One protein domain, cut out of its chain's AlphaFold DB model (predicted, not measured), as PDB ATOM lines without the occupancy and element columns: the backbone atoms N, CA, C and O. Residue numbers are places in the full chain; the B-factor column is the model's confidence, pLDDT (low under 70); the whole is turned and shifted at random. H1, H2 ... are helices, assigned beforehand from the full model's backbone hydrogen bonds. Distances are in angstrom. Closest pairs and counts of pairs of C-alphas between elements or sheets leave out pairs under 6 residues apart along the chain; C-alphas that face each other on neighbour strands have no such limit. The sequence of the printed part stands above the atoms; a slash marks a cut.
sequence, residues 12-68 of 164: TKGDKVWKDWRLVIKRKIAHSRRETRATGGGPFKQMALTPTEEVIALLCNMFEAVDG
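What this domain is: This is residues 12 to 68 of the 164 residues of the protein "uncharacterized protein LOC111078666" of Drosophila obscura (UniProt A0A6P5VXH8). One long helix, H1, makes the length of the model; after it the chain folds back through residues 38 to 50, and two short helices, H2 crosswise near H1's middle and then H3, sit beside it. Residues 12 to 20 and 37 to 42 stick out at the two ends. The printed part has 57 residues with three named helices, H1, H2, H3, and no named strand: all helix, loose, with a radius of gyration of the C-alphas of 12.9 A and spans of 45 by 21 by 19 A.

Where its parts are: Find C-alpha 13 at (47.093, -34.712, -37.195); from there H1, residues 13 to 37, runs 36.3 A to C-alpha 37 at (31.678, -17.412, -9.190). H2 is residues 51 to 59, 12.5 A. H3, residues 64 to 67, ends at (42.020, -21.628, -11.317).

How they stand to each other: Look at residues 25 to 26 of H1, which alone only just touch H2, with 3 pairs of C-alphas within 8 A, the closest Ile 25 and Glu 53 at 6.7 A. Their lines are about perpendicular, at 85 degrees. H1 touches H3 with residues 26 to 33 alone; the closest C-alphas, Ala 30 and Val 66, are 6.0 A apart. H2 and H3 are apart. In H1 and H2 every O i to N i+4 pair is within hydrogen-bond range; H3 is too short for one, and its one O i to N i+3 pair is not within range.

The domain as a whole: The C-alphas farthest apart, Thr 12 and Gly 41, are 44.9 A apart. The H1 to H2 link is long, the H2 to H3 link tight. The printed part has no cut, and no printed residue is under 70 in pLDDT.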
ATOM      1  N   THR A  12      51.615 -33.389 -35.765       84.75
ATOM      2  CA  THR A  12      50.864 -34.398 -36.518       84.75
ATOM      3  C   THR A  12      49.356 -34.137 -36.423       84.75
ATOM      4  O   THR A  12      48.877 -33.364 -35.586       84.75
ATOM      5  N   LYS A  13      48.561 -34.798 -37.275       84.69
ATOM      6  CA  LYS A  13      47.093 -34.712 -37.195       84.69
ATOM      7  C   LYS A  13      46.567 -35.185 -35.829       84.69
ATOM      8  O   LYS A  13      45.631 -34.581 -35.315       84.69
ATOM      9  N   GLY A  14      47.199 -36.197 -35.225       85.69
ATOM     10  CA  GLY A  14      46.856 -36.693 -33.887       85.69
ATOM     11  C   GLY A  14      47.127 -35.666 -32.785       85.69
ATOM     12  O   GLY A  14      46.251 -35.414 -31.960       85.69
ATOM     13  N   ASP A  15      48.280 -34.991 -32.827       88.75
ATOM     14  CA  ASP A  15      48.637 -33.960 -31.836       88.75
ATOM     15  C   ASP A  15      47.656 -32.782 -31.835       88.75
ATOM     16  O   ASP A  15      47.397 -32.186 -30.788       88.75
ATOM     17  N   LYS A  16      47.112 -32.435 -33.009       89.00
ATOM     18  CA  LYS A  16      46.095 -31.383 -33.160       89.00
ATOM     19  C   LYS A  16      44.781 -31.801 -32.499       89.00
ATOM     20  O   LYS A  16      44.334 -31.108 -31.592       89.00
ATOM     21  N   VAL A  17      44.254 -32.979 -32.847       91.94
ATOM     22  CA  VAL A  17      43.033 -33.546 -32.235       91.94
ATOM     23  C   VAL A  17      43.160 -33.623 -30.709       91.94
ATOM     24  O   VAL A  17      42.249 -33.222 -29.985       91.94
ATOM     25  N   TRP A  18      44.311 -34.072 -30.204       90.06
ATOM     26  CA  TRP A  18      44.582 -34.151 -28.768       90.06
ATOM     27  C   TRP A  18      44.615 -32.777 -28.081       90.06
ATOM     28  O   TRP A  18      44.068 -32.611 -26.988       90.06
ATOM     29  N   LYS A  19      45.224 -31.769 -28.721       92.06
ATOM     30  CA  LYS A  19      45.230 -30.383 -28.226       92.06
ATOM     31  C   LYS A  19      43.833 -29.771 -28.217       92.06
ATOM     32  O   LYS A  19      43.461 -29.174 -27.207       92.06
ATOM     33  N   ASP A  20      43.067 -29.948 -29.289       91.50
ATOM     34  CA  ASP A  20      41.701 -29.433 -29.402       91.50
ATOM     35  C   ASP A  20      40.795 -30.049 -28.331       91.50
ATOM     36  O   ASP A  20      40.063 -29.333 -27.646       91.50
ATOM     37  N   TRP A  21      40.907 -31.359 -28.101       94.38
ATOM     38  CA  TRP A  21      40.125 -32.051 -27.078       94.38
ATOM     39  C   TRP A  21      40.482 -31.608 -25.651       94.38
ATOM     40  O   TRP A  21      39.597 -31.240 -24.876       94.38
ATOM     41  N   ARG A  22      41.780 -31.514 -25.321       93.06
ATOM     42  CA  ARG A  22      42.243 -30.929 -24.046       93.06
ATOM     43  C   ARG A  22      41.752 -29.489 -23.858       93.06
ATOM     44  O   ARG A  22      41.407 -29.094 -22.745       93.06
ATOM     45  N   LEU A  23      41.705 -28.701 -24.933       93.88
ATOM     46  CA  LEU A  23      41.203 -27.328 -24.902       93.88
ATOM     47  C   LEU A  23      39.686 -27.277 -24.659       93.88
ATOM     48  O   LEU A  23      39.234 -26.406 -23.917       93.88
ATOM     49  N   VAL A  24      38.905 -28.209 -25.216       94.94
ATOM     50  CA  VAL A  24      37.467 -28.345 -24.916       94.94
ATOM     51  C   VAL A  24      37.246 -28.647 -23.431       94.94
ATOM     52  O   VAL A  24      36.475 -27.929 -22.795       94.94
ATOM     53  N   ILE A  25      37.967 -29.613 -22.849       95.44
ATOM     54  CA  ILE A  25      37.866 -29.941 -21.412       95.44
ATOM     55  C   ILE A  25      38.184 -28.705 -20.553       95.44
ATOM     56  O   ILE A  25      37.383 -28.328 -19.695       95.44
ATOM     57  N   LYS A  26      39.286 -27.994 -20.840       95.12
ATOM     58  CA  LYS A  26      39.632 -26.746 -20.131       95.12
ATOM     59  C   LYS A  26      38.548 -25.671 -20.235       95.12
ATOM     60  O   LYS A  26      38.284 -24.997 -19.241       95.12
ATOM     61  N   ARG A  27      37.890 -25.511 -21.393       94.38
ATOM     62  CA  ARG A  27      36.762 -24.570 -21.543       94.38
ATOM     63  C   ARG A  27      35.557 -24.971 -20.690       94.38
ATOM     64  O   ARG A  27      34.966 -24.085 -20.080       94.38
ATOM     65  N   LYS A  28      35.214 -26.265 -20.614       95.19
ATOM     66  CA  LYS A  28      34.121 -26.769 -19.755       95.19
ATOM     67  C   LYS A  28      34.397 -26.436 -18.284       95.19
ATOM     68  O   LYS A  28      33.549 -25.831 -17.635       95.19
ATOM     69  N   ILE A  29      35.612 -26.724 -17.800       95.00
ATOM     70  CA  ILE A  29      36.047 -26.397 -16.429       95.00
ATOM     71  C   ILE A  29      35.982 -24.880 -16.184       95.00
ATOM     72  O   ILE A  29      35.351 -24.441 -15.225       95.00
ATOM     73  N   ALA A  30      36.576 -24.068 -17.065       92.88
ATOM     74  CA  ALA A  30      36.610 -22.610 -16.918       92.88
ATOM     75  C   ALA A  30      35.216 -21.965 -16.947       92.88
ATOM     76  O   ALA A  30      34.965 -21.010 -16.211       92.88
ATOM     77  N   HIS A  31      34.295 -22.492 -17.759       92.62
ATOM     78  CA  HIS A  31      32.904 -22.052 -17.759       92.62
ATOM     79  C   HIS A  31      32.215 -22.420 -16.442       92.62
ATOM     80  O   HIS A  31      31.737 -21.518 -15.764       92.62
ATOM     81  N   SER A  32      32.258 -23.683 -16.004       91.81
ATOM     82  CA  SER A  32      31.646 -24.104 -14.733       91.81
ATOM     83  C   SER A  32      32.218 -23.355 -13.518       91.81
ATOM     84  O   SER A  32      31.470 -22.998 -12.605       91.81
ATOM     85  N   ARG A  33      33.521 -23.032 -13.513       90.12
ATOM     86  CA  ARG A  33      34.139 -22.150 -12.504       90.12
ATOM     87  C   ARG A  33      33.603 -20.719 -12.562       90.12
ATOM     88  O   ARG A  33      33.344 -20.146 -11.509       90.12
ATOM     89  N   ARG A  34      33.411 -20.149 -13.757       88.75
ATOM     90  CA  ARG A  34      32.804 -18.818 -13.932       88.75
ATOM     91  C   ARG A  34      31.360 -18.788 -13.434       88.75
ATOM     92  O   ARG A  34      31.031 -17.885 -12.681       88.75
ATOM     93  N   GLU A  35      30.551 -19.783 -13.792       90.38
ATOM     94  CA  GLU A  35      29.161 -19.914 -13.329       90.38
ATOM     95  C   GLU A  35      29.090 -20.012 -11.799       90.38
ATOM     96  O   GLU A  35      28.284 -19.339 -11.173       90.38
ATOM     97  N   THR A  36      29.993 -20.776 -11.176       87.88
ATOM     98  CA  THR A  36      30.075 -20.898  -9.703       87.88
ATOM     99  C   THR A  36      30.490 -19.590  -9.016       87.88
ATOM    100  O   THR A  36      30.123 -19.357  -7.869       87.88
ATOM    101  N   ARG A  37      31.265 -18.734  -9.695       86.50
ATOM    102  CA  ARG A  37      31.678 -17.412  -9.190       86.50
ATOM    103  C   ARG A  37      30.677 -16.298  -9.526       86.50
ATOM    104  O   ARG A  37      30.844 -15.185  -9.037       86.50
ATOM    105  N   ALA A  38      29.674 -16.558 -10.366       86.31
ATOM    106  CA  ALA A  38      28.681 -15.568 -10.753       86.31
ATOM    107  C   ALA A  38      27.625 -15.417  -9.646       86.31
ATOM    108  O   ALA A  38      26.867 -16.337  -9.365       86.31
ATOM    109  N   THR A  39      27.555 -14.233  -9.038       83.00
ATOM    110  CA  THR A  39      26.577 -13.889  -7.989       83.00
ATOM    111  C   THR A  39      25.321 -13.188  -8.526       83.00
ATOM    112  O   THR A  39      24.460 -12.777  -7.753       83.00
ATOM    113  N   GLY A  40      25.205 -13.023  -9.848       81.88
ATOM    114  CA  GLY A  40      24.050 -12.396 -10.496       81.88
ATOM    115  C   GLY A  40      22.871 -13.356 -10.685       81.88
ATOM    116  O   GLY A  40      23.063 -14.556 -10.854       81.88
ATOM    117  N   GLY A  41      21.648 -12.822 -10.739       85.12
ATOM    118  CA  GLY A  41      20.399 -13.590 -10.903       85.12
ATOM    119  C   GLY A  41      20.144 -14.173 -12.303       85.12
ATOM    120  O   GLY A  41      18.994 -14.238 -12.732       85.12
ATOM    121  N   GLY A  42      21.193 -14.535 -13.044       81.94
ATOM    122  CA  GLY A  42      21.078 -15.196 -14.347       81.94
ATOM    123  C   GLY A  42      20.843 -16.712 -14.224       81.94
ATOM    124  O   GLY A  42      21.046 -17.279 -13.150       81.94
ATOM    125  N   PRO A  43      20.443 -17.405 -15.307       80.31
ATOM    126  CA  PRO A  43      20.289 -18.859 -15.290       80.31
ATOM    127  C   PRO A  43      21.638 -19.562 -15.077       80.31
ATOM    128  O   PRO A  43      22.487 -19.554 -15.963       80.31
ATOM    129  N   PHE A  44      21.815 -20.201 -13.922       86.19
ATOM    130  CA  PHE A  44      23.013 -20.974 -13.589       86.19
ATOM    131  C   PHE A  44      23.110 -22.245 -14.445       86.19
ATOM    132  O   PHE A  44      22.230 -23.111 -14.369       86.19
ATOM    133  N   LYS A  45      24.178 -22.392 -15.244       86.50
ATOM    134  CA  LYS A  45      24.362 -23.582 -16.093       86.50
ATOM    135  C   LYS A  45      25.811 -24.067 -16.145       86.50
ATOM    136  O   LYS A  45      26.555 -23.773 -17.076       86.50
ATOM    137  N   GLN A  46      26.186 -24.922 -15.198       89.12
ATOM    138  CA  GLN A  46      27.455 -25.646 -15.276       89.12
ATOM    139  C   GLN A  46      27.489 -26.643 -16.449       89.12
ATOM    140  O   GLN A  46      26.504 -27.309 -16.775       89.12
ATOM    141  N   MET A  47      28.668 -26.790 -17.052       91.56
ATOM    142  CA  MET A  47      28.994 -27.894 -17.953       91.56
ATOM    143  C   MET A  47      29.580 -29.055 -17.151       91.56
ATOM    144  O   MET A  47      30.690 -28.949 -16.626       91.56
ATOM    145  N   ALA A  48      28.856 -30.173 -17.106       90.12
ATOM    146  CA  ALA A  48      29.365 -31.424 -16.557       90.12
ATOM    147  C   ALA A  48      30.508 -31.988 -17.421       90.12
ATOM    148  O   ALA A  48      30.487 -31.903 -18.660       90.12
ATOM    149  N   LEU A  49      31.498 -32.579 -16.757       93.94
ATOM    150  CA  LEU A  49      32.486 -33.443 -17.390       93.94
ATOM    151  C   LEU A  49      31.945 -34.879 -17.453       93.94
ATOM    152  O   LEU A  49      31.079 -35.262 -16.669       93.94
ATOM    153  N   THR A  50      32.424 -35.671 -18.408       94.62
ATOM    154  CA  THR A  50      32.234 -37.128 -18.375       94.62
ATOM    155  C   THR A  50      33.300 -37.767 -17.476       94.62
ATOM    156  O   THR A  50      34.379 -37.188 -17.341       94.62
ATOM    157  N   PRO A  51      33.086 -38.979 -16.927       95.38
ATOM    158  CA  PRO A  51      34.077 -39.628 -16.055       95.38
ATOM    159  C   PRO A  51      35.475 -39.741 -16.693       95.38
ATOM    160  O   PRO A  51      36.497 -39.562 -16.034       95.38
ATOM    161  N   THR A  52      35.537 -39.961 -18.009       93.00
ATOM    162  CA  THR A  52      36.795 -39.989 -18.770       93.00
ATOM    163  C   THR A  52      37.457 -38.611 -18.861       93.00
ATOM    164  O   THR A  52      38.679 -38.507 -18.752       93.00
ATOM    165  N   GLU A  53      36.678 -37.540 -19.052       94.25
ATOM    166  CA  GLU A  53      37.199 -36.168 -19.051       94.25
ATOM    167  C   GLU A  53      37.703 -35.754 -17.658       94.25
ATOM    168  O   GLU A  53      38.709 -35.053 -17.580       94.25
ATOM    169  N   GLU A  54      37.060 -36.205 -16.575       93.81
ATOM    170  CA  GLU A  54      37.471 -35.934 -15.186       93.81
ATOM    171  C   GLU A  54      38.831 -36.558 -14.860       93.81
ATOM    172  O   GLU A  54      39.750 -35.848 -14.444       93.81
ATOM    173  N   VAL A  55      39.006 -37.857 -15.132       95.00
ATOM    174  CA  VAL A  55      40.291 -38.558 -14.943       95.00
ATOM    175  C   VAL A  55      41.413 -37.865 -15.720       95.00
ATOM    176  O   VAL A  55      42.527 -37.705 -15.223       95.00
ATOM    177  N   ILE A  56      41.130 -37.389 -16.932       92.94
ATOM    178  CA  ILE A  56      42.130 -36.737 -17.786       92.94
ATOM    179  C   ILE A  56      42.384 -35.285 -17.367       92.94
ATOM    180  O   ILE A  56      43.516 -34.809 -17.497       92.94
ATOM    181  N   ALA A  57      41.383 -34.599 -16.813       94.06
ATOM    182  CA  ALA A  57      41.553 -33.302 -16.173       94.06
ATOM    183  C   ALA A  57      42.456 -33.395 -14.932       94.06
ATOM    184  O   ALA A  57      43.316 -32.530 -14.765       94.06
ATOM    185  N   LEU A  58      42.326 -34.458 -14.128       93.94
ATOM    186  CA  LEU A  58      43.223 -34.756 -13.005       93.94
ATOM    187  C   LEU A  58      44.647 -35.072 -13.493       93.94
ATOM    188  O   LEU A  58      45.582 -34.351 -13.152       93.94
ATOM    189  N   LEU A  59      44.816 -36.068 -14.371       93.94
ATOM    190  CA  LEU A  59      46.133 -36.496 -14.881       93.94
ATOM    191  C   LEU A  59      46.911 -35.388 -15.611       93.94
ATOM    192  O   LEU A  59      48.140 -35.394 -15.626       93.94
ATOM    193  N   CYS A  60      46.215 -34.445 -16.250       92.00
ATOM    194  CA  CYS A  60      46.834 -33.309 -16.942       92.00
ATOM    195  C   CYS A  60      46.836 -32.015 -16.107       92.00
ATOM    196  O   CYS A  60      47.091 -30.949 -16.675       92.00
ATOM    197  N   ASN A  61      46.489 -32.101 -14.817       91.94
ATOM    198  CA  ASN A  61      46.362 -30.997 -13.865       91.94
ATOM    199  C   ASN A  61      45.645 -29.755 -14.448       91.94
ATOM    200  O   ASN A  61      46.124 -28.617 -14.430       91.94
ATOM    201  N   MET A  62      44.488 -29.993 -15.073       93.12
ATOM    202  CA  MET A  62      43.741 -28.965 -15.799       93.12
ATOM    203  C   MET A  62      42.985 -28.009 -14.878       93.12
ATOM    204  O   MET A  62      42.694 -26.897 -15.312       93.12
ATOM    205  N   PHE A  63      42.681 -28.425 -13.646       90.94
ATOM    206  CA  PHE A  63      41.987 -27.598 -12.659       90.94
ATOM    207  C   PHE A  63      42.876 -26.441 -12.186       90.94
ATOM    208  O   PHE A  63      42.493 -25.287 -12.367       90.94
ATOM    209  N   GLU A  64      44.103 -26.709 -11.724       88.88
ATOM    210  CA  GLU A  64      45.069 -25.650 -11.373       88.88
ATOM    211  C   GLU A  64      45.425 -24.776 -12.582       88.88
ATOM    212  O   GLU A  64      45.556 -23.560 -12.469       88.88
ATOM    213  N   ALA A  65      45.498 -25.362 -13.781       87.00
ATOM    214  CA  ALA A  65      45.730 -24.606 -15.010       87.00
ATOM    215  C   ALA A  65      44.555 -23.692 -15.432       87.00
ATOM    216  O   ALA A  65      44.700 -22.956 -16.411       87.00
ATOM    217  N   VAL A  66      43.401 -23.767 -14.757       86.94
ATOM    218  CA  VAL A  66      42.229 -22.896 -14.952       86.94
ATOM    219  C   VAL A  66      42.032 -21.948 -13.767       86.94
ATOM    220  O   VAL A  66      41.774 -20.768 -13.986       86.94
ATOM    221  N   ASP A  67      42.160 -22.441 -12.533       84.94
ATOM    222  CA  ASP A  67      42.020 -21.628 -11.317       84.94
ATOM    223  C   ASP A  67      43.256 -20.747 -11.038       84.94
ATOM    224  O   ASP A  67      43.141 -19.732 -10.350       84.94
ATOM    225  N   GLY A  68      44.408 -21.093 -11.624       79.62
ATOM    226  CA  GLY A  68      45.703 -20.447 -11.410       79.62
ATOM    227  C   GLY A  68      46.512 -21.119 -10.297       79.62
ATOM    228  O   GLY A  68      45.963 -21.719  -9.377       79.62
TER     229      GLY A  68